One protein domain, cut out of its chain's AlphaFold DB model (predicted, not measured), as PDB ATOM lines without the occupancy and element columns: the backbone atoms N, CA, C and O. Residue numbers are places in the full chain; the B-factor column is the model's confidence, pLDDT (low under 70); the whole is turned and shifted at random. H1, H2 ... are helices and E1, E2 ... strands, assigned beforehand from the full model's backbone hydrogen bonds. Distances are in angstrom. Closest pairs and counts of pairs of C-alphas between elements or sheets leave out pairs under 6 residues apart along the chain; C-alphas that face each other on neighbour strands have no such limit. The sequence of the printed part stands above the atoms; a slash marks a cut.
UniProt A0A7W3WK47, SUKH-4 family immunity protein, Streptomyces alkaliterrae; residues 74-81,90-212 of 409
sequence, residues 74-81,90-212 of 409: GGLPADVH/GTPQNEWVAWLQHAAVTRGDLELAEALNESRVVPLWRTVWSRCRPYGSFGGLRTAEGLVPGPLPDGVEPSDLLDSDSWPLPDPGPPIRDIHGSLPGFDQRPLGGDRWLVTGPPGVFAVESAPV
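What this domain is: This is residues 74 to 81 and 90 to 212 of the 409 residues of the protein "SUKH-4 family immunity protein" of Streptomyces alkaliterrae (UniProt A0A7W3WK47). A strongly twisted sheet of four strands has the helical hairpin H2 and H3 at its E1 end, H2 packing over one face and H3 only grazing the sheet, while H1 packs on H2 away from the sheet. Two long stretches with no named element, residues 133 to 157 and 162 to 186, loop widely round the outside, with the short helix H4 between them. The printed part has 131 residues, under half of them in named elements, in the order H1 H2 H3 E1 H4 E2 E3 E4. The sheet runs E1 E4 E3 E2, all antiparallel, and the class is mixed, helices and strands. The whole is compact, with a radius of gyration of the C-alphas of 14.2 A and spans of 38 by 34 by 31 A.

Where its parts are: Find C-alpha 76 at (16.104, 36.034, -40.030), where H1 begins, residues 76 to 81, 8.6 A long. Past the cut, H2 takes residues 93 to 106 over 19.9 A, and H3 residues 110 to 117 over 10.5 A. E1, residues 125 to 132, starts at (31.397, 41.742, -30.414), spans 16.4 A and bends by 77 degrees at residue 129. H4 is residues 158 to 161, 5.5 A. Then come E2, residues 187 to 192, 16.1 A; E3, residues 195 to 200, 16.9 A; and E4, residues 203 to 209, 19.0 A, ending at (34.587, 44.284, -28.880).

How they stand to each other: Start with the sheet: E2, E3 and E4 form a meander, each strand the antiparallel neighbour of the one before. Look for N 189 and O 197, 2.9 A, between E2 and E3; N 198 and O 205, 2.8 A, between E3 and E4; and N 131 and O 204, 2.8 A, between E1 and E4. H2 is on one face, giving two layers, a helix over a sheet, at a height over the sheet of 8.7 A; the closest C-alphas of H2 and E1, those of His 102 and Thr 127, are 5.3 A apart. H3 touches H2, closest at C-alphas 113 and 101, 4.8 A, at a shallow tilt of 13 degrees, opposite ways. H1 touches residues 100 to 104 of H2 alone, closest at C-alphas 79 and 103, 6.5 A, at a steep tilt of 56 degrees. H4 only grazes the sheet with residues 160 to 161. In H1, H2 and H3 every O i to N i+4 pair is within hydrogen-bond range; H4 is too short for one.

The domain as a whole: The C-alphas of Arg 120 and Pro 168, the two farthest apart, are 39.7 A from each other. Residues 82 to 89 are not printed, and C-alphas 81 and 90 across that cut are 12.9 A apart. The links E1 to H4 and H4 to E2 are long, 25 residues each. The mean pLDDT of the printed part is 73.7; look for values under 70 at residues 140 to 152, 158 to 186, 201 to 202 and 211 to 212.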
ATOM      1  N   GLY A  74      14.491  37.649 -47.323       85.00
ATOM      2  CA  GLY A  74      14.323  38.654 -46.286       85.00
ATOM      3  C   GLY A  74      14.105  38.054 -44.890       85.00
ATOM      4  O   GLY A  74      13.569  36.963 -44.699       85.00
ATOM      5  N   GLY A  75      14.541  38.801 -43.878       89.88
ATOM      6  CA  GLY A  75      14.403  38.426 -42.470       89.88
ATOM      7  C   GLY A  75      15.374  37.339 -41.994       89.88
ATOM      8  O   GLY A  75      16.277  36.903 -42.711       89.88
ATOM      9  N   LEU A  76      15.177  36.910 -40.747       94.00
ATOM     10  CA  LEU A  76      16.104  36.034 -40.030       94.00
ATOM     11  C   LEU A  76      16.355  34.662 -40.695       94.00
ATOM     12  O   LEU A  76      17.502  34.223 -40.697       94.00
ATOM     13  N   PRO A  77      15.365  33.959 -41.288       95.69
ATOM     14  CA  PRO A  77      15.639  32.697 -41.980       95.69
ATOM     15  C   PRO A  77      16.649  32.835 -43.127       95.69
ATOM     16  O   PRO A  77      17.511  31.970 -43.275       95.69
ATOM     17  N   ALA A  78      16.570  33.924 -43.901       94.06
ATOM     18  CA  ALA A  78      17.541  34.224 -44.948       94.06
ATOM     19  C   ALA A  78      18.921  34.555 -44.357       94.06
ATOM     20  O   ALA A  78      19.919  34.062 -44.872       94.06
ATOM     21  N   ASP A  79      18.990  35.301 -43.242       92.94
ATOM     22  CA  ASP A  79      20.267  35.553 -42.551       92.94
ATOM     23  C   ASP A  79      20.949  34.245 -42.166       92.94
ATOM     24  O   ASP A  79      22.111  34.030 -42.491       92.94
ATOM     25  N   VAL A  80      20.212  33.338 -41.519       94.31
ATOM     26  CA  VAL A  80      20.745  32.036 -41.103       94.31
ATOM     27  C   VAL A  80      21.215  31.226 -42.310       94.31
ATOM     28  O   VAL A  80      22.271  30.606 -42.232       94.31
ATOM     29  N   HIS A  81      20.478  31.246 -43.427       94.19
ATOM     30  CA  HIS A  81      20.892  30.565 -44.655       94.19
ATOM     31  C   HIS A  81      22.219  31.105 -45.198       94.19
ATOM     32  O   HIS A  81      23.127  30.325 -45.475       94.19
ATOM     33  N   GLY A  90      29.453  26.699 -38.058       75.69
ATOM     34  CA  GLY A  90      30.563  25.945 -37.464       75.69
ATOM     35  C   GLY A  90      31.363  26.707 -36.399       75.69
ATOM     36  O   GLY A  90      32.272  26.126 -35.804       75.69
ATOM     37  N   THR A  91      31.054  27.985 -36.159       76.62
ATOM     38  CA  THR A  91      31.789  28.849 -35.217       76.62
ATOM     39  C   THR A  91      31.353  28.633 -33.761       76.62
ATOM     40  O   THR A  91      30.292  28.055 -33.496       76.62
ATOM     41  N   PRO A  92      32.155  29.081 -32.776       82.75
ATOM     42  CA  PRO A  92      31.731  29.128 -31.380       82.75
ATOM     43  C   PRO A  92      30.405  29.884 -31.180       82.75
ATOM     44  O   PRO A  92      30.112  30.862 -31.862       82.75
ATOM     45  N   GLN A  93      29.608  29.474 -30.187       86.81
ATOM     46  CA  GLN A  93      28.257  30.021 -29.967       86.81
ATOM     47  C   GLN A  93      28.233  31.554 -29.802       86.81
ATOM     48  O   GLN A  93      27.300  32.211 -30.247       86.81
ATOM     49  N   ASN A  94      29.241  32.137 -29.158       87.06
ATOM     50  CA  ASN A  94      29.358  33.587 -28.978       87.06
ATOM     51  C   ASN A  94      29.665  34.341 -30.280       87.06
ATOM     52  O   ASN A  94      29.258  35.493 -30.419       87.06
ATOM     53  N   GLU A  95      30.356  33.709 -31.224       86.19
ATOM     54  CA  GLU A  95      30.565  34.250 -32.564       86.19
ATOM     55  C   GLU A  95      29.273  34.184 -33.382       86.19
ATOM     56  O   GLU A  95      28.841  35.186 -33.948       86.19
ATOM     57  N   TRP A  96      28.593  33.038 -33.348       89.94
ATOM     58  CA  TRP A  96      27.270  32.868 -33.946       89.94
ATOM     59  C   TRP A  96      26.276  33.947 -33.486       89.94
ATOM     60  O   TRP A  96      25.618  34.585 -34.309       89.94
ATOM     61  N   VAL A  97      26.195  34.202 -32.176       93.56
ATOM     62  CA  VAL A  97      25.305  35.235 -31.620       93.56
ATOM     63  C   VAL A  97      25.714  36.640 -32.067       93.56
ATOM     64  O   VAL A  97      24.836  37.461 -32.330       93.56
ATOM     65  N   ALA A  98      27.012  36.918 -32.212       91.50
ATOM     66  CA  ALA A  98      27.487  38.204 -32.719       91.50
ATOM     67  C   ALA A  98      27.050  38.440 -34.179       91.50
ATOM     68  O   ALA A  98      26.612  39.537 -34.521       91.50
ATOM     69  N   TRP A  99      27.070  37.402 -35.021       91.62
ATOM     70  CA  TRP A  99      26.562  37.472 -36.397       91.62
ATOM     71  C   TRP A  99      25.046  37.627 -36.484       91.62
ATOM     72  O   TRP A  99      24.558  38.420 -37.290       91.62
ATOM     73  N   LEU A 100      24.287  36.923 -35.639       95.12
ATOM     74  CA  LEU A 100      22.840  37.128 -35.547       95.12
ATOM     75  C   LEU A 100      22.500  38.558 -35.114       95.12
ATOM     76  O   LEU A 100      21.581  39.171 -35.657       95.12
ATOM     77  N   GLN A 101      23.257  39.104 -34.159       94.50
ATOM     78  CA  GLN A 101      23.070  40.471 -33.684       94.50
ATOM     79  C   GLN A 101      23.433  41.489 -34.773       94.50
ATOM     80  O   GLN A 101      22.685  42.444 -34.976       94.50
ATOM     81  N   HIS A 102      24.508  41.249 -35.527       92.12
ATOM     82  CA  HIS A 102      24.859  42.045 -36.699       92.12
ATOM     83  C   HIS A 102      23.732  42.049 -37.742       92.12
ATOM     84  O   HIS A 102      23.317  43.116 -38.192       92.12
ATOM     85  N   ALA A 103      23.199  40.877 -38.094       92.56
ATOM     86  CA  ALA A 103      22.104  40.757 -39.053       92.56
ATOM     87  C   ALA A 103      20.843  41.513 -38.596       92.56
ATOM     88  O   ALA A 103      20.235  42.236 -39.387       92.56
ATOM     89  N   ALA A 104      20.499  41.420 -37.306       93.94
ATOM     90  CA  ALA A 104      19.386  42.157 -36.713       93.94
ATOM     91  C   ALA A 104      19.585  43.683 -36.810       93.94
ATOM     92  O   ALA A 104      18.695  44.386 -37.287       93.94
ATOM     93  N   VAL A 105      20.775  44.198 -36.463       92.69
ATOM     94  CA  VAL A 105      21.097  45.634 -36.596       92.69
ATOM     95  C   VAL A 105      21.056  46.089 -38.051       92.69
ATOM     96  O   VAL A 105      20.467  47.125 -38.348       92.69
ATOM     97  N   THR A 106      21.632  45.310 -38.966       89.19
ATOM     98  CA  THR A 106      21.637  45.605 -40.406       89.19
ATOM     99  C   THR A 106      20.217  45.694 -40.978       89.19
ATOM    100  O   THR A 106      19.963  46.506 -41.863       89.19
ATOM    101  N   ARG A 107      19.264  44.922 -40.443       88.69
ATOM    102  CA  ARG A 107      17.836  45.000 -40.805       88.69
ATOM    103  C   ARG A 107      17.041  46.073 -40.060       88.69
ATOM    104  O   ARG A 107      15.864  46.251 -40.358       88.69
ATOM    105  N   GLY A 108      17.638  46.756 -39.085       89.31
ATOM    106  CA  GLY A 108      16.933  47.697 -38.214       89.31
ATOM    107  C   GLY A 108      16.057  47.040 -37.139       89.31
ATOM    108  O   GLY A 108      15.284  47.740 -36.486       89.31
ATOM    109  N   ASP A 109      16.178  45.727 -36.911       92.38
ATOM    110  CA  ASP A 109      15.495  45.017 -35.820       92.38
ATOM    111  C   ASP A 109      16.285  45.177 -34.510       92.38
ATOM    112  O   ASP A 109      17.003  44.286 -34.043       92.38
ATOM    113  N   LEU A 110      16.205  46.385 -33.945       91.88
ATOM    114  CA  LEU A 110      16.946  46.752 -32.738       91.88
ATOM    115  C   LEU A 110      16.440  46.007 -31.492       91.88
ATOM    116  O   LEU A 110      17.230  45.748 -30.587       91.88
ATOM    117  N   GLU A 111      15.161  45.619 -31.463       94.44
ATOM    118  CA  GLU A 111      14.582  44.834 -30.366       94.44
ATOM    119  C   GLU A 111      15.197  43.430 -30.314       94.44
ATOM    120  O   GLU A 111      15.637  42.980 -29.252       94.44
ATOM    121  N   LEU A 112      15.298  42.750 -31.465       95.19
ATOM    122  CA  LEU A 112      15.970  41.456 -31.549       95.19
ATOM    123  C   LEU A 112      17.462  41.575 -31.217       95.19
ATOM    124  O   LEU A 112      17.996  40.747 -30.474       95.19
ATOM    125  N   ALA A 113      18.131  42.609 -31.735       95.00
ATOM    126  CA  ALA A 113      19.546  42.857 -31.472       95.00
ATOM    127  C   ALA A 113      19.833  43.056 -29.972       95.00
ATOM    128  O   ALA A 113      20.806  42.509 -29.447       95.00
ATOM    129  N   GLU A 114      18.984  43.805 -29.266       94.88
ATOM    130  CA  GLU A 114      19.101  44.006 -27.821       94.88
ATOM    131  C   GLU A 114      18.803  42.714 -27.047       94.88
ATOM    132  O   GLU A 114      19.589  42.321 -26.184       94.88
ATOM    133  N   ALA A 115      17.762  41.968 -27.425       95.38
ATOM    134  CA  ALA A 115      17.448  40.682 -26.803       95.38
ATOM    135  C   ALA A 115      18.585  39.647 -26.941       95.38
ATOM    136  O   ALA A 115      18.827  38.874 -26.012       95.38
ATOM    137  N   LEU A 116      19.305  39.636 -28.071       95.44
ATOM    138  CA  LEU A 116      20.500  38.803 -28.273       95.44
ATOM    139  C   LEU A 116      21.639  39.207 -27.318       95.44
ATOM    140  O   LEU A 116      22.279  38.340 -26.716       95.44
ATOM    141  N   ASN A 117      21.846  40.514 -27.118       92.06
ATOM    142  CA  ASN A 117      22.857  41.058 -26.204       92.06
ATOM    143  C   ASN A 117      22.574  40.766 -24.720       92.06
ATOM    144  O   ASN A 117      23.511  40.705 -23.922       92.06
ATOM    145  N   GLU A 118      21.301  40.599 -24.357       90.62
ATOM    146  CA  GLU A 118      20.835  40.263 -23.005       90.62
ATOM    147  C   GLU A 118      20.760  38.749 -22.731       90.62
ATOM    148  O   GLU A 118      20.344  38.328 -21.645       90.62
ATOM    149  N   SER A 119      21.118  37.912 -23.709       90.38
ATOM    150  CA  SER A 119      21.155  36.459 -23.536       90.38
ATOM    151  C   SER A 119      22.287  36.019 -22.593       90.38
ATOM    152  O   SER A 119      23.159  36.803 -22.214       90.38
ATOM    153  N   ARG A 120      22.303  34.738 -22.188       88.31
ATOM    154  CA  ARG A 120      23.399  34.208 -21.349       88.31
ATOM    155  C   ARG A 120      24.663  33.927 -22.164       88.31
ATOM    156  O   ARG A 120      25.724  33.698 -21.579       88.31
ATOM    157  N   VAL A 121      24.559  33.937 -23.491       89.38
ATOM    158  CA  VAL A 121      25.692  33.850 -24.408       89.38
ATOM    159  C   VAL A 121      26.190  35.265 -24.674       89.38
ATOM    160  O   VAL A 121      25.576  36.027 -25.412       89.38
ATOM    161  N   VAL A 122      27.325  35.619 -24.075       87.75
ATOM    162  CA  VAL A 122      27.963  36.915 -24.332       87.75
ATOM    163  C   VAL A 122      28.566  36.889 -25.739       87.75
ATOM    164  O   VAL A 122      29.465  36.074 -25.964       87.75
ATOM    165  N   PRO A 123      28.107  37.735 -26.680       88.38
ATOM    166  CA  PRO A 123      28.660  37.757 -28.028       88.38
ATOM    167  C   PRO A 123      30.106  38.266 -28.022       88.38
ATOM    168  O   PRO A 123      30.490  39.051 -27.153       88.38
ATOM    169  N   LEU A 124      30.909  37.826 -28.995       84.31
ATOM    170  CA  LEU A 124      32.312  38.255 -29.124       84.31
ATOM    171  C   LEU A 124      32.453  39.761 -29.385       84.31
ATOM    172  O   LEU A 124      33.363  40.410 -28.870       84.31
ATOM    173  N   TRP A 125      31.526  40.316 -30.158       87.19
ATOM    174  CA  TRP A 125      31.397  41.742 -30.414       87.19
ATOM    175  C   TRP A 125      29.923  42.113 -30.505       87.19
ATOM    176  O   TRP A 125      29.047  41.255 -30.621       87.19
ATOM    177  N   ARG A 126      29.652  43.412 -30.476       90.44
ATOM    178  CA  ARG A 126      28.316  43.971 -30.668       90.44
ATOM    179  C   ARG A 126      28.363  44.974 -31.797       90.44
ATOM    180  O   ARG A 126      29.120  45.933 -31.725       90.44
ATOM    181  N   THR A 127      27.565  44.779 -32.837       91.00
ATOM    182  CA  THR A 127      27.344  45.796 -33.862       91.00
ATOM    183  C   THR A 127      26.553  46.946 -33.253       91.00
ATOM    184  O   THR A 127      25.447  46.752 -32.751       91.00
ATOM    185  N   VAL A 128      27.137  48.143 -33.290       90.19
ATOM    186  CA  VAL A 128      26.534  49.380 -32.765       90.19
ATOM    187  C   VAL A 128      25.989  50.275 -33.874       90.19
ATOM    188  O   VAL A 128      25.170  51.152 -33.619       90.19
ATOM    189  N   TRP A 129      26.435  50.054 -35.109       88.31
ATOM    190  CA  TRP A 129      25.982  50.777 -36.290       88.31
ATOM    191  C   TRP A 129      26.245  49.933 -37.538       88.31
ATOM    192  O   TRP A 129      27.258  49.238 -37.600       88.31
ATOM    193  N   SER A 130      25.357  49.988 -38.530       86.00
ATOM    194  CA  SER A 130      25.516  49.271 -39.796       86.00
ATOM    195  C   SER A 130      24.941  50.077 -40.954       86.00
ATOM    196  O   SER A 130      23.844  50.628 -40.867       86.00
ATOM    197  N   ARG A 131      25.685  50.101 -42.055       82.44
ATOM    198  CA  ARG A 131      25.246  50.492 -43.393       82.44
ATOM    199  C   ARG A 131      25.554  49.350 -44.362       82.44
ATOM    200  O   ARG A 131      26.107  49.561 -45.440       82.44
ATOM    201  N   CYS A 132      25.236  48.134 -43.937       81.62
ATOM    202  CA  CYS A 132      25.320  46.956 -44.779       81.62
ATOM    203  C   CYS A 132      23.990  46.679 -45.477       81.62
ATOM    204  O   CYS A 132      22.920  47.039 -44.981       81.62
ATOM    205  N   ARG A 133      24.044  46.018 -46.633       83.88
ATOM    206  CA  ARG A 133      22.851  45.445 -47.251       83.88
ATOM    207  C   ARG A 133      22.440  44.203 -46.450       83.88
ATOM    208  O   ARG A 133      23.279  43.327 -46.238       83.88
ATOM    209  N   PRO A 134      21.174  44.077 -46.022       87.12
ATOM    210  CA  PRO A 134      20.730  42.853 -45.378       87.12
ATOM    211  C   PRO A 134      20.726  41.674 -46.350       87.12
ATOM    212  O   PRO A 134      20.287  41.816 -47.497       87.12
ATOM    213  N   TYR A 135      21.107  40.497 -45.857       87.25
ATOM    214  CA  TYR A 135      21.010  39.253 -46.612       87.25
ATOM    215  C   TYR A 135      19.597  39.042 -47.190       87.25
ATOM    216  O   TYR A 135      18.588  39.451 -46.606       87.25
ATOM    217  N   GLY A 136      19.502  38.419 -48.360       87.88
ATOM    218  CA  GLY A 136      18.230  38.099 -48.999       87.88
ATOM    219  C   GLY A 136      17.427  39.308 -49.496       87.88
ATOM    220  O   GLY A 136      16.236  39.160 -49.755       87.88
ATOM    221  N   SER A 137      18.022  40.498 -49.652       84.94
ATOM    222  CA  SER A 137      17.300  41.719 -50.082       84.94
ATOM    223  C   SER A 137      17.637  42.105 -51.524       84.94
ATOM    224  O   SER A 137      18.752  42.517 -51.791       84.94
ATOM    225  N   PHE A 138      16.742  41.980 -52.500       82.00
ATOM    226  CA  PHE A 138      17.097  42.346 -53.883       82.00
ATOM    227  C   PHE A 138      17.250  43.870 -54.055       82.00
ATOM    228  O   PHE A 138      16.470  44.622 -53.473       82.00
ATOM    229  N   GLY A 139      18.223  44.315 -54.856       71.44
ATOM    230  CA  GLY A 139      18.523  45.735 -55.064       71.44
ATOM    231  C   GLY A 139      19.655  46.273 -54.182       71.44
ATOM    232  O   GLY A 139      20.151  45.601 -53.274       71.44
ATOM    233  N   GLY A 140      20.098  47.496 -54.482       62.38
ATOM    234  CA  GLY A 140      21.193  48.158 -53.769       62.38
ATOM    235  C   GLY A 140      20.772  48.781 -52.431       62.38
ATOM    236  O   GLY A 140      19.591  48.996 -52.156       62.38
ATOM    237  N   LEU A 141      21.753  49.200 -51.622       54.62
ATOM    238  CA  LEU A 141      21.551  49.955 -50.365       54.62
ATOM    239  C   LEU A 141      20.660  51.209 -50.518       54.62
ATOM    240  O   LEU A 141      20.143  51.734 -49.538       54.62
ATOM    241  N   ARG A 142      20.495  51.728 -51.741       46.16
ATOM    242  CA  ARG A 142      19.637  52.885 -52.043       46.16
ATOM    243  C   ARG A 142      18.154  52.541 -52.192       46.16
ATOM    244  O   ARG A 142      17.341  53.455 -52.080       46.16
ATOM    245  N   THR A 143      17.809  51.280 -52.459       42.56
ATOM    246  CA  THR A 143      16.426  50.815 -52.672       42.56
ATOM    247  C   THR A 143      15.876  50.003 -51.500       42.56
ATOM    248  O   THR A 143      14.665  49.817 -51.416       42.56
ATOM    249  N   ALA A 144      16.723  49.589 -50.550       44.69
ATOM    250  CA  ALA A 144      16.285  48.985 -49.294       44.69
ATOM    251  C   ALA A 144      15.582  50.028 -48.397       44.69
ATOM    252  O   ALA A 144      16.208  50.723 -47.593       44.69
ATOM    253  N   GLU A 145      14.262  50.153 -48.548       33.50
ATOM    254  CA  GLU A 145      13.408  50.849 -47.585       33.50
ATOM    255  C   GLU A 145      13.640  50.260 -46.181       33.50
ATOM    256  O   GLU A 145      13.504  49.057 -45.972       33.50
ATOM    257  N   GLY A 146      14.015  51.103 -45.215       37.06
ATOM    258  CA  GLY A 146      14.208  50.692 -43.817       37.06
ATOM    259  C   GLY A 146      15.648  50.702 -43.300       37.06
ATOM    260  O   GLY A 146      15.845  50.463 -42.110       37.06
ATOM    261  N   LEU A 147      16.650  51.054 -44.117       45.09
ATOM    262  CA  LEU A 147      17.951  51.447 -43.564       45.09
ATOM    263  C   LEU A 147      17.731  52.630 -42.622       45.09
ATOM    264  O   LEU A 147      17.161  53.646 -43.012       45.09
ATOM    265  N   VAL A 148      18.170  52.491 -41.375       42.00
ATOM    266  CA  VAL A 148      18.232  53.592 -40.418       42.00
ATOM    267  C   VAL A 148      19.555  54.311 -40.682       42.00
ATOM    268  O   VAL A 148      20.583  53.849 -40.185       42.00
ATOM    269  N   PRO A 149      19.616  55.434 -41.430       49.34
ATOM    270  CA  PRO A 149      20.761  56.316 -41.325       49.34
ATOM    271  C   PRO A 149      20.663  56.996 -39.958       49.34
ATOM    272  O   PRO A 149      20.171  58.116 -39.818       49.34
ATOM    273  N   GLY A 150      21.103  56.287 -38.921       54.34
ATOM    274  CA  GLY A 150      21.536  56.935 -37.697       54.34
ATOM    275  C   GLY A 150      22.685  57.893 -38.030       54.34
ATOM    276  O   GLY A 150      23.359  57.706 -39.052       54.34
ATOM    277  N   PRO A 151      22.918  58.931 -37.210       62.00
ATOM    278  CA  PRO A 151      24.105  59.766 -37.367       62.00
ATOM    279  C   PRO A 151      25.356  58.879 -37.444       62.00
ATOM    280  O   PRO A 151      25.416  57.837 -36.786       62.00
ATOM    281  N   LEU A 152      26.329  59.275 -38.273       67.69
ATOM    282  CA  LEU A 152      27.595  58.549 -38.373       67.69
ATOM    283  C   LEU A 152      28.218  58.418 -36.975       67.69
ATOM    284  O   LEU A 152      28.196  59.397 -36.222       67.69
ATOM    285  N   PRO A 153      28.762  57.243 -36.614       73.25
ATOM    286  CA  PRO A 153      29.502  57.104 -35.372       73.25
ATOM    287  C   PRO A 153      30.693  58.068 -35.343       73.25
ATOM    288  O   PRO A 153      31.319  58.317 -36.377       73.25
ATOM    289  N   ASP A 154      31.038  58.571 -34.157       75.94
ATOM    290  CA  ASP A 154      32.238  59.391 -33.974       75.94
ATOM    291  C   ASP A 154      33.472  58.677 -34.556       75.94
ATOM    292  O   ASP A 154      33.754  57.523 -34.223       75.94
ATOM    293  N   GLY A 155      34.211  59.372 -35.426       72.31
ATOM    294  CA  GLY A 155      35.414  58.847 -36.081       72.31
ATOM    295  C   GLY A 155      35.182  58.106 -37.405       72.31
ATOM    296  O   GLY A 155      36.162  57.623 -37.981       72.31
ATOM    297  N   VAL A 156      33.937  58.019 -37.893       72.00
ATOM    298  CA  VAL A 156      33.599  57.541 -39.248       72.00
ATOM    299  C   VAL A 156      33.432  58.736 -40.186       72.00
ATOM    300  O   VAL A 156      32.580  59.597 -39.964       72.00
ATOM    301  N   GLU A 157      34.232  58.783 -41.247       74.94
ATOM    302  CA  GLU A 157      34.229  59.856 -42.237       74.94
ATOM    303  C   GLU A 157      33.367  59.476 -43.455       74.94
ATOM    304  O   GLU A 157      33.253  58.299 -43.801       74.94
ATOM    305  N   PRO A 158      32.789  60.447 -44.188       67.19
ATOM    306  CA  PRO A 158      32.017  60.161 -45.399       67.19
ATOM    307  C   PRO A 158      32.784  59.379 -46.473       67.19
ATOM    308  O   PRO A 158      32.159  58.673 -47.259       67.19
ATOM    309  N   SER A 159      34.115  59.499 -46.517       65.38
ATOM    310  CA  SER A 159      34.968  58.741 -47.437       65.38
ATOM    311  C   SER A 159      34.987  57.246 -47.138       65.38
ATOM    312  O   SER A 159      35.064  56.471 -48.080       65.38
ATOM    313  N   ASP A 160      34.835  56.834 -45.872       63.03
ATOM    314  CA  ASP A 160      34.770  55.409 -45.512       63.03
ATOM    315  C   ASP A 160      33.531  54.723 -46.118       63.03
ATOM    316  O   ASP A 160      33.459  53.505 -46.192       63.03
ATOM    317  N   LEU A 161      32.531  55.504 -46.546       64.25
ATOM    318  CA  LEU A 161      31.279  55.017 -47.132       64.25
ATOM    319  C   LEU A 161      31.361  54.849 -48.655       64.25
ATOM    320  O   LEU A 161      30.369  54.445 -49.263       64.25
ATOM    321  N   LEU A 162      32.479  55.246 -49.271       57.12
ATOM    322  CA  LEU A 162      32.669  55.244 -50.722       57.12
ATOM    323  C   LEU A 162      33.363  53.973 -51.234       57.12
ATOM    324  O   LEU A 162      33.259  53.701 -52.421       57.12
ATOM    325  N   ASP A 163      33.990  53.174 -50.365       47.91
ATOM    326  CA  ASP A 163      34.818  52.012 -50.750       47.91
ATOM    327  C   ASP A 163      34.018  50.724 -51.054       47.91
ATOM    328  O   ASP A 163      34.562  49.623 -51.036       47.91
ATOM    329  N   SER A 164      32.724  50.831 -51.363       47.34
ATOM    330  CA  SER A 164      31.876  49.683 -51.726       47.34
ATOM    331  C   SER A 164      31.726  49.555 -53.246       47.34
ATOM    332  O   SER A 164      30.610  49.500 -53.758       47.34
ATOM    333  N   ASP A 165      32.837  49.544 -53.983       41.78
ATOM    334  CA  ASP A 165      32.816  49.225 -55.414       41.78
ATOM    335  C   ASP A 165      32.819  47.695 -55.590       41.78
ATOM    336  O   ASP A 165      33.855  47.033 -55.672       41.78
ATOM    337  N   SER A 166      31.622  47.111 -55.603       44.94
ATOM    338  CA  SER A 166      31.384  45.667 -55.657       44.94
ATOM    339  C   SER A 166      31.574  45.057 -57.064       44.94
ATOM    340  O   SER A 166      30.574  44.800 -57.726       44.94
ATOM    341  N   TRP A 167      32.811  44.778 -57.524       33.91
ATOM    342  CA  TRP A 167      33.214  43.603 -58.364       33.91
ATOM    343  C   TRP A 167      34.730  43.626 -58.700       33.91
ATOM    344  O   TRP A 167      35.241  44.717 -58.950       33.91
ATOM    345  N   PRO A 168      35.474  42.495 -58.818       41.47
ATOM    346  CA  PRO A 168      35.097  41.084 -58.701       41.47
ATOM    347  C   PRO A 168      35.444  40.497 -57.324       41.47
ATOM    348  O   PRO A 168      36.506  40.777 -56.764       41.47
ATOM    349  N   LEU A 169      34.566  39.644 -56.792       44.28
ATOM    350  CA  LEU A 169      34.869  38.891 -55.576       44.28
ATOM    351  C   LEU A 169      35.774  37.699 -55.934       44.28
ATOM    352  O   LEU A 169      35.393  36.899 -56.789       44.28
ATOM    353  N   PRO A 170      36.967  37.556 -55.327       39.91
ATOM    354  CA  PRO A 170      37.646  36.267 -55.306       39.91
ATOM    355  C   PRO A 170      36.763  35.230 -54.593       39.91
ATOM    356  O   PRO A 170      35.953  35.608 -53.746       39.91
ATOM    357  N   ASP A 171      36.960  33.950 -54.927       41.88
ATOM    358  CA  ASP A 171      36.326  32.783 -54.291       41.88
ATOM    359  C   ASP A 171      36.255  33.001 -52.765       41.88
ATOM    360  O   ASP A 171      37.316  33.088 -52.121       41.88
ATOM    361  N   PRO A 172      35.058  33.226 -52.184       46.12
ATOM    362  CA  PRO A 172      34.939  33.523 -50.770       46.12
ATOM    363  C   PRO A 172      35.361  32.274 -50.002       46.12
ATOM    364  O   PRO A 172      34.606  31.315 -49.852       46.12
ATOM    365  N   GLY A 173      36.602  32.294 -49.510       41.12
ATOM    366  CA  GLY A 173      37.095  31.287 -48.583       41.12
ATOM    367  C   GLY A 173      36.154  31.145 -47.376       41.12
ATOM    368  O   GLY A 173      35.364  32.051 -47.090       41.12
ATOM    369  N   PRO A 174      36.229  30.020 -46.642       38.03
ATOM    370  CA  PRO A 174      35.374  29.792 -45.480       38.03
ATOM    371  C   PRO A 174      35.484  30.974 -44.497       38.03
ATOM    372  O   PRO A 174      36.574  31.528 -44.322       38.03
ATOM    373  N   PRO A 175      34.385  31.399 -43.858       50.38
ATOM    374  CA  PRO A 175      34.310  32.642 -43.139       50.38
ATOM    375  C   PRO A 175      35.164  32.586 -41.882       50.38
ATOM    376  O   PRO A 175      35.063  31.674 -41.064       50.38
ATOM    377  N   ILE A 176      35.947  33.656 -41.768       47.81
ATOM    378  CA  ILE A 176      36.044  34.523 -40.594       47.81
ATOM    379  C   ILE A 176      36.580  33.810 -39.348       47.81
ATOM    380  O   ILE A 176      35.871  33.151 -38.602       47.81
ATOM    381  N   ARG A 177      37.880  34.010 -39.102       50.28
ATOM    382  CA  ARG A 177      38.494  33.822 -37.786       50.28
ATOM    383  C   ARG A 177      38.704  35.190 -37.175       50.28
ATOM    384  O   ARG A 177      39.669  35.846 -37.551       50.28
ATOM    385  N   ASP A 178      37.832  35.542 -36.232       51.47
ATOM    386  CA  ASP A 178      37.854  36.794 -35.474       51.47
ATOM    387  C   ASP A 178      37.758  38.025 -36.393       51.47
ATOM    388  O   ASP A 178      38.577  38.237 -37.283       51.47
ATOM    389  N   ILE A 179      36.785  38.906 -36.168       48.62
ATOM    390  CA  ILE A 179      36.776  40.201 -36.861       48.62
ATOM    391  C   ILE A 179      38.080  40.977 -36.627       48.62
ATOM    392  O   ILE A 179      38.417  41.822 -37.440       48.62
ATOM    393  N   HIS A 180      38.838  40.650 -35.571       48.31
ATOM    394  CA  HIS A 180      40.158  41.191 -35.253       48.31
ATOM    395  C   HIS A 180      41.342  40.420 -35.875       48.31
ATOM    396  O   HIS A 180      42.496  40.815 -35.686       48.31
ATOM    397  N   GLY A 181      41.081  39.330 -36.600       50.44
ATOM    398  CA  GLY A 181      42.018  38.673 -37.508       50.44
ATOM    399  C   GLY A 181      41.932  39.266 -38.920       50.44
ATOM    400  O   GLY A 181      40.996  39.987 -39.255       50.44
ATOM    401  N   SER A 182      42.922  38.993 -39.774       44.69
ATOM    402  CA  SER A 182      42.857  39.387 -41.190       44.69
ATOM    403  C   SER A 182      41.740  38.596 -41.880       44.69
ATOM    404  O   SER A 182      41.901  37.403 -42.138       44.69
ATOM    405  N   LEU A 183      40.619  39.253 -42.171       52.44
ATOM    406  CA  LEU A 183      39.496  38.676 -42.901       52.44
ATOM    407  C   LEU A 183      39.762  38.761 -44.411       52.44
ATOM    408  O   LEU A 183      40.053  39.848 -44.912       52.44
ATOM    409  N   PRO A 184      39.662  37.664 -45.177       51.88
ATOM    410  CA  PRO A 184      39.657  37.758 -46.630       51.88
ATOM    411  C   PRO A 184      38.478  38.635 -47.076       51.88
ATOM    412  O   PRO A 184      37.326  38.310 -46.801       51.88
ATOM    413  N   GLY A 185      38.768  39.761 -47.729       61.00
ATOM    414  CA  GLY A 185      37.751  40.664 -48.272       61.00
ATOM    415  C   GLY A 185      37.156  41.683 -47.296       61.00
ATOM    416  O   GLY A 185      36.276  42.418 -47.716       61.00
ATOM    417  N   PHE A 186      37.614  41.778 -46.042       66.56
ATOM    418  CA  PHE A 186      37.216  42.878 -45.155       66.56
ATOM    419  C   PHE A 186      38.432  43.623 -44.615       66.56
ATOM    420  O   PHE A 186      39.392  43.003 -44.154       66.56
ATOM    421  N   ASP A 187      38.341  44.948 -44.601       70.75
ATOM    422  CA  ASP A 187      39.291  45.821 -43.926       70.75
ATOM    423  C   ASP A 187      38.717  46.283 -42.585       70.75
ATOM    424  O   ASP A 187      37.504  46.366 -42.373       70.75
ATOM    425  N   GLN A 188      39.608  46.575 -41.643       75.81
ATOM    426  CA  GLN A 188      39.219  47.045 -40.321       75.81
ATOM    427  C   GLN A 188      40.151  48.136 -39.812       75.81
ATOM    428  O   GLN A 188      41.365  48.099 -40.031       75.81
ATOM    429  N   ARG A 189      39.588  49.089 -39.068       81.06
ATOM    430  CA  ARG A 189      40.369  50.114 -38.369       81.06
ATOM    431  C   ARG A 189      39.778  50.453 -37.000       81.06
ATOM    432  O   ARG A 189      38.557  50.470 -36.848       81.06
ATOM    433  N   PRO A 190      40.614  50.772 -35.999       80.38
ATOM    434  CA  PRO A 190      40.121  51.218 -34.703       80.38
ATOM    435  C   PRO A 190      39.473  52.609 -34.811       80.38
ATOM    436  O   PRO A 190      39.990  53.497 -35.491       80.38
ATOM    437  N   LEU A 191      38.364  52.807 -34.093       78.50
ATOM    438  CA  LEU A 191      37.704  54.109 -33.893       78.50
ATOM    439  C   LEU A 191      38.067  54.748 -32.537       78.50
ATOM    440  O   LEU A 191      37.810  55.927 -32.315       78.50
ATOM    441  N   GLY A 192      38.699  53.979 -31.643       77.38
ATOM    442  CA  GLY A 192      39.121  54.398 -30.303       77.38
ATOM    443  C   GLY A 192      38.434  53.593 -29.194       77.38
ATOM    444  O   GLY A 192      37.272  53.213 -29.311       77.38
ATOM    445  N   GLY A 193      39.158  53.326 -28.101       81.00
ATOM    446  CA  GLY A 193      38.697  52.393 -27.065       81.00
ATOM    447  C   GLY A 193      38.503  50.985 -27.636       81.00
ATOM    448  O   GLY A 193      39.355  50.511 -28.385       81.00
ATOM    449  N   ASP A 194      37.360  50.373 -27.333       82.50
ATOM    450  CA  ASP A 194      36.994  49.019 -27.777       82.50
ATOM    451  C   ASP A 194      36.177  49.026 -29.089       82.50
ATOM    452  O   ASP A 194      35.555  48.027 -29.452       82.50
ATOM    453  N   ARG A 195      36.144  50.164 -29.804       85.00
ATOM    454  CA  ARG A 195      35.360  50.352 -31.034       85.00
ATOM    455  C   ARG A 195      36.186  50.186 -32.302       85.00
ATOM    456  O   ARG A 195      37.281  50.742 -32.428       85.00
ATOM    457  N   TRP A 196      35.595  49.501 -33.276       84.19
ATOM    458  CA  TRP A 196      36.190  49.201 -34.576       84.19
ATOM    459  C   TRP A 196      35.213  49.506 -35.708       84.19
ATOM    460  O   TRP A 196      34.008  49.300 -35.568       84.19
ATOM    461  N   LEU A 197      35.750  49.986 -36.827       82.88
ATOM    462  CA  LEU A 197      35.060  50.098 -38.105       82.88
ATOM    463  C   LEU A 197      35.485  48.924 -38.982       82.88
ATOM    464  O   LEU A 197      36.682  48.649 -39.079       82.88
ATOM    465  N   VAL A 198      34.516  48.273 -39.613       81.06
ATOM    466  CA  VAL A 198      34.715  47.158 -40.538       81.06
ATOM    467  C   VAL A 198      34.094  47.530 -41.881       81.06
ATOM    468  O   VAL A 198      32.943  47.971 -41.935       81.06
ATOM    469  N   THR A 199      34.856  47.366 -42.956       75.31
ATOM    470  CA  THR A 199      34.446  47.622 -44.341       75.31
ATOM    471  C   THR A 199      34.614  46.338 -45.153       75.31
ATOM    472  O   THR A 199      35.549  45.573 -44.926       75.31
ATOM    473  N   GLY A 200      33.708  46.065 -46.089       71.56
ATOM    474  CA  GLY A 200      33.825  44.926 -47.002       71.56
ATOM    475  C   GLY A 200      32.634  44.812 -47.959       71.56
ATOM    476  O   GLY A 200      31.802  45.719 -47.994       71.56
ATOM    477  N   PRO A 201      32.502  43.687 -48.690       67.69
ATOM    478  CA  PRO A 201      31.453  43.453 -49.682       67.69
ATOM    479  C   PRO A 201      30.017  43.772 -49.239       67.69
ATOM    480  O   PRO A 201      29.279  44.345 -50.033       67.69
ATOM    481  N   PRO A 202      29.570  43.445 -48.007       66.81
ATOM    482  CA  PRO A 202      28.205  43.762 -47.599       66.81
ATOM    483  C   PRO A 202      27.990  45.251 -47.290       66.81
ATOM    484  O   PRO A 202      26.845  45.647 -47.081       66.81
ATOM    485  N   GLY A 203      29.049  46.060 -47.200       76.75
ATOM    486  CA  GLY A 203      29.031  47.469 -46.810       76.75
ATOM    487  C   GLY A 203      29.900  47.750 -45.581       76.75
ATOM    488  O   GLY A 203      30.881  47.056 -45.309       76.75
ATOM    489  N   VAL A 204      29.533  48.782 -44.818       81.81
ATOM    490  CA  VAL A 204      30.332  49.292 -43.690       81.81
ATOM    491  C   VAL A 204      29.551  49.194 -42.389       81.81
ATOM    492  O   VAL A 204      28.386  49.581 -42.341       81.81
ATOM    493  N   PHE A 205      30.186  48.736 -41.314       85.69
ATOM    494  CA  PHE A 205      29.565  48.648 -39.995       85.69
ATOM    495  C   PHE A 205      30.575  48.886 -38.871       85.69
ATOM    496  O   PHE A 205      31.780  48.728 -39.044       85.69
ATOM    497  N   ALA A 206      30.079  49.289 -37.702       86.56
ATOM    498  CA  ALA A 206      30.892  49.528 -36.518       86.56
ATOM    499  C   ALA A 206      30.514  48.560 -35.402       86.56
ATOM    500  O   ALA A 206      29.336  48.245 -35.189       86.56
ATOM    501  N   VAL A 207      31.525  48.118 -34.664       88.69
ATOM    502  CA  VAL A 207      31.378  47.160 -33.571       88.69
ATOM    503  C   VAL A 207      32.080  47.628 -32.304       88.69
ATOM    504  O   VAL A 207      33.059  48.371 -32.354       88.69
ATOM    505  N   GLU A 208      31.596  47.135 -31.173       88.06
ATOM    506  CA  GLU A 208      32.264  47.161 -29.876       88.06
ATOM    507  C   GLU A 208      32.735  45.747 -29.533       88.06
ATOM    508  O   GLU A 208      31.927  44.816 -29.484       88.06
ATOM    509  N   SER A 209      34.038  45.570 -29.310       81.38
ATOM    510  CA  SER A 209      34.587  44.284 -28.880       81.38
ATOM    511  C   SER A 209      34.213  44.013 -27.427       81.38
ATOM    512  O   SER A 209      34.355  44.893 -26.575       81.38
ATOM    513  N   ALA A 210      33.775  42.795 -27.112       70.56
ATOM    514  CA  ALA A 210      33.572  42.415 -25.722       70.56
ATOM    515  C   ALA A 210      34.932  42.304 -24.995       70.56
ATOM    516  O   ALA A 210      35.916  41.868 -25.599       70.56
ATOM    517  N   PRO A 211      35.011  42.625 -23.689       58.25
ATOM    518  CA  PRO A 211      36.209  42.418 -22.879       58.25
ATOM    519  C   PRO A 211      36.373  40.923 -22.555       58.25
ATOM    520  O   PRO A 211      36.252  40.494 -21.410       58.25
ATOM    521  N   VAL A 212      36.583  40.092 -23.572       53.44
ATOM    522  CA  VAL A 212      36.831  38.658 -23.414       53.44
ATOM    523  C   VAL A 212      38.339  38.438 -23.458       53.44
ATOM    524  O   VAL A 212      39.019  38.908 -24.370       53.44
TER     525      VAL A 212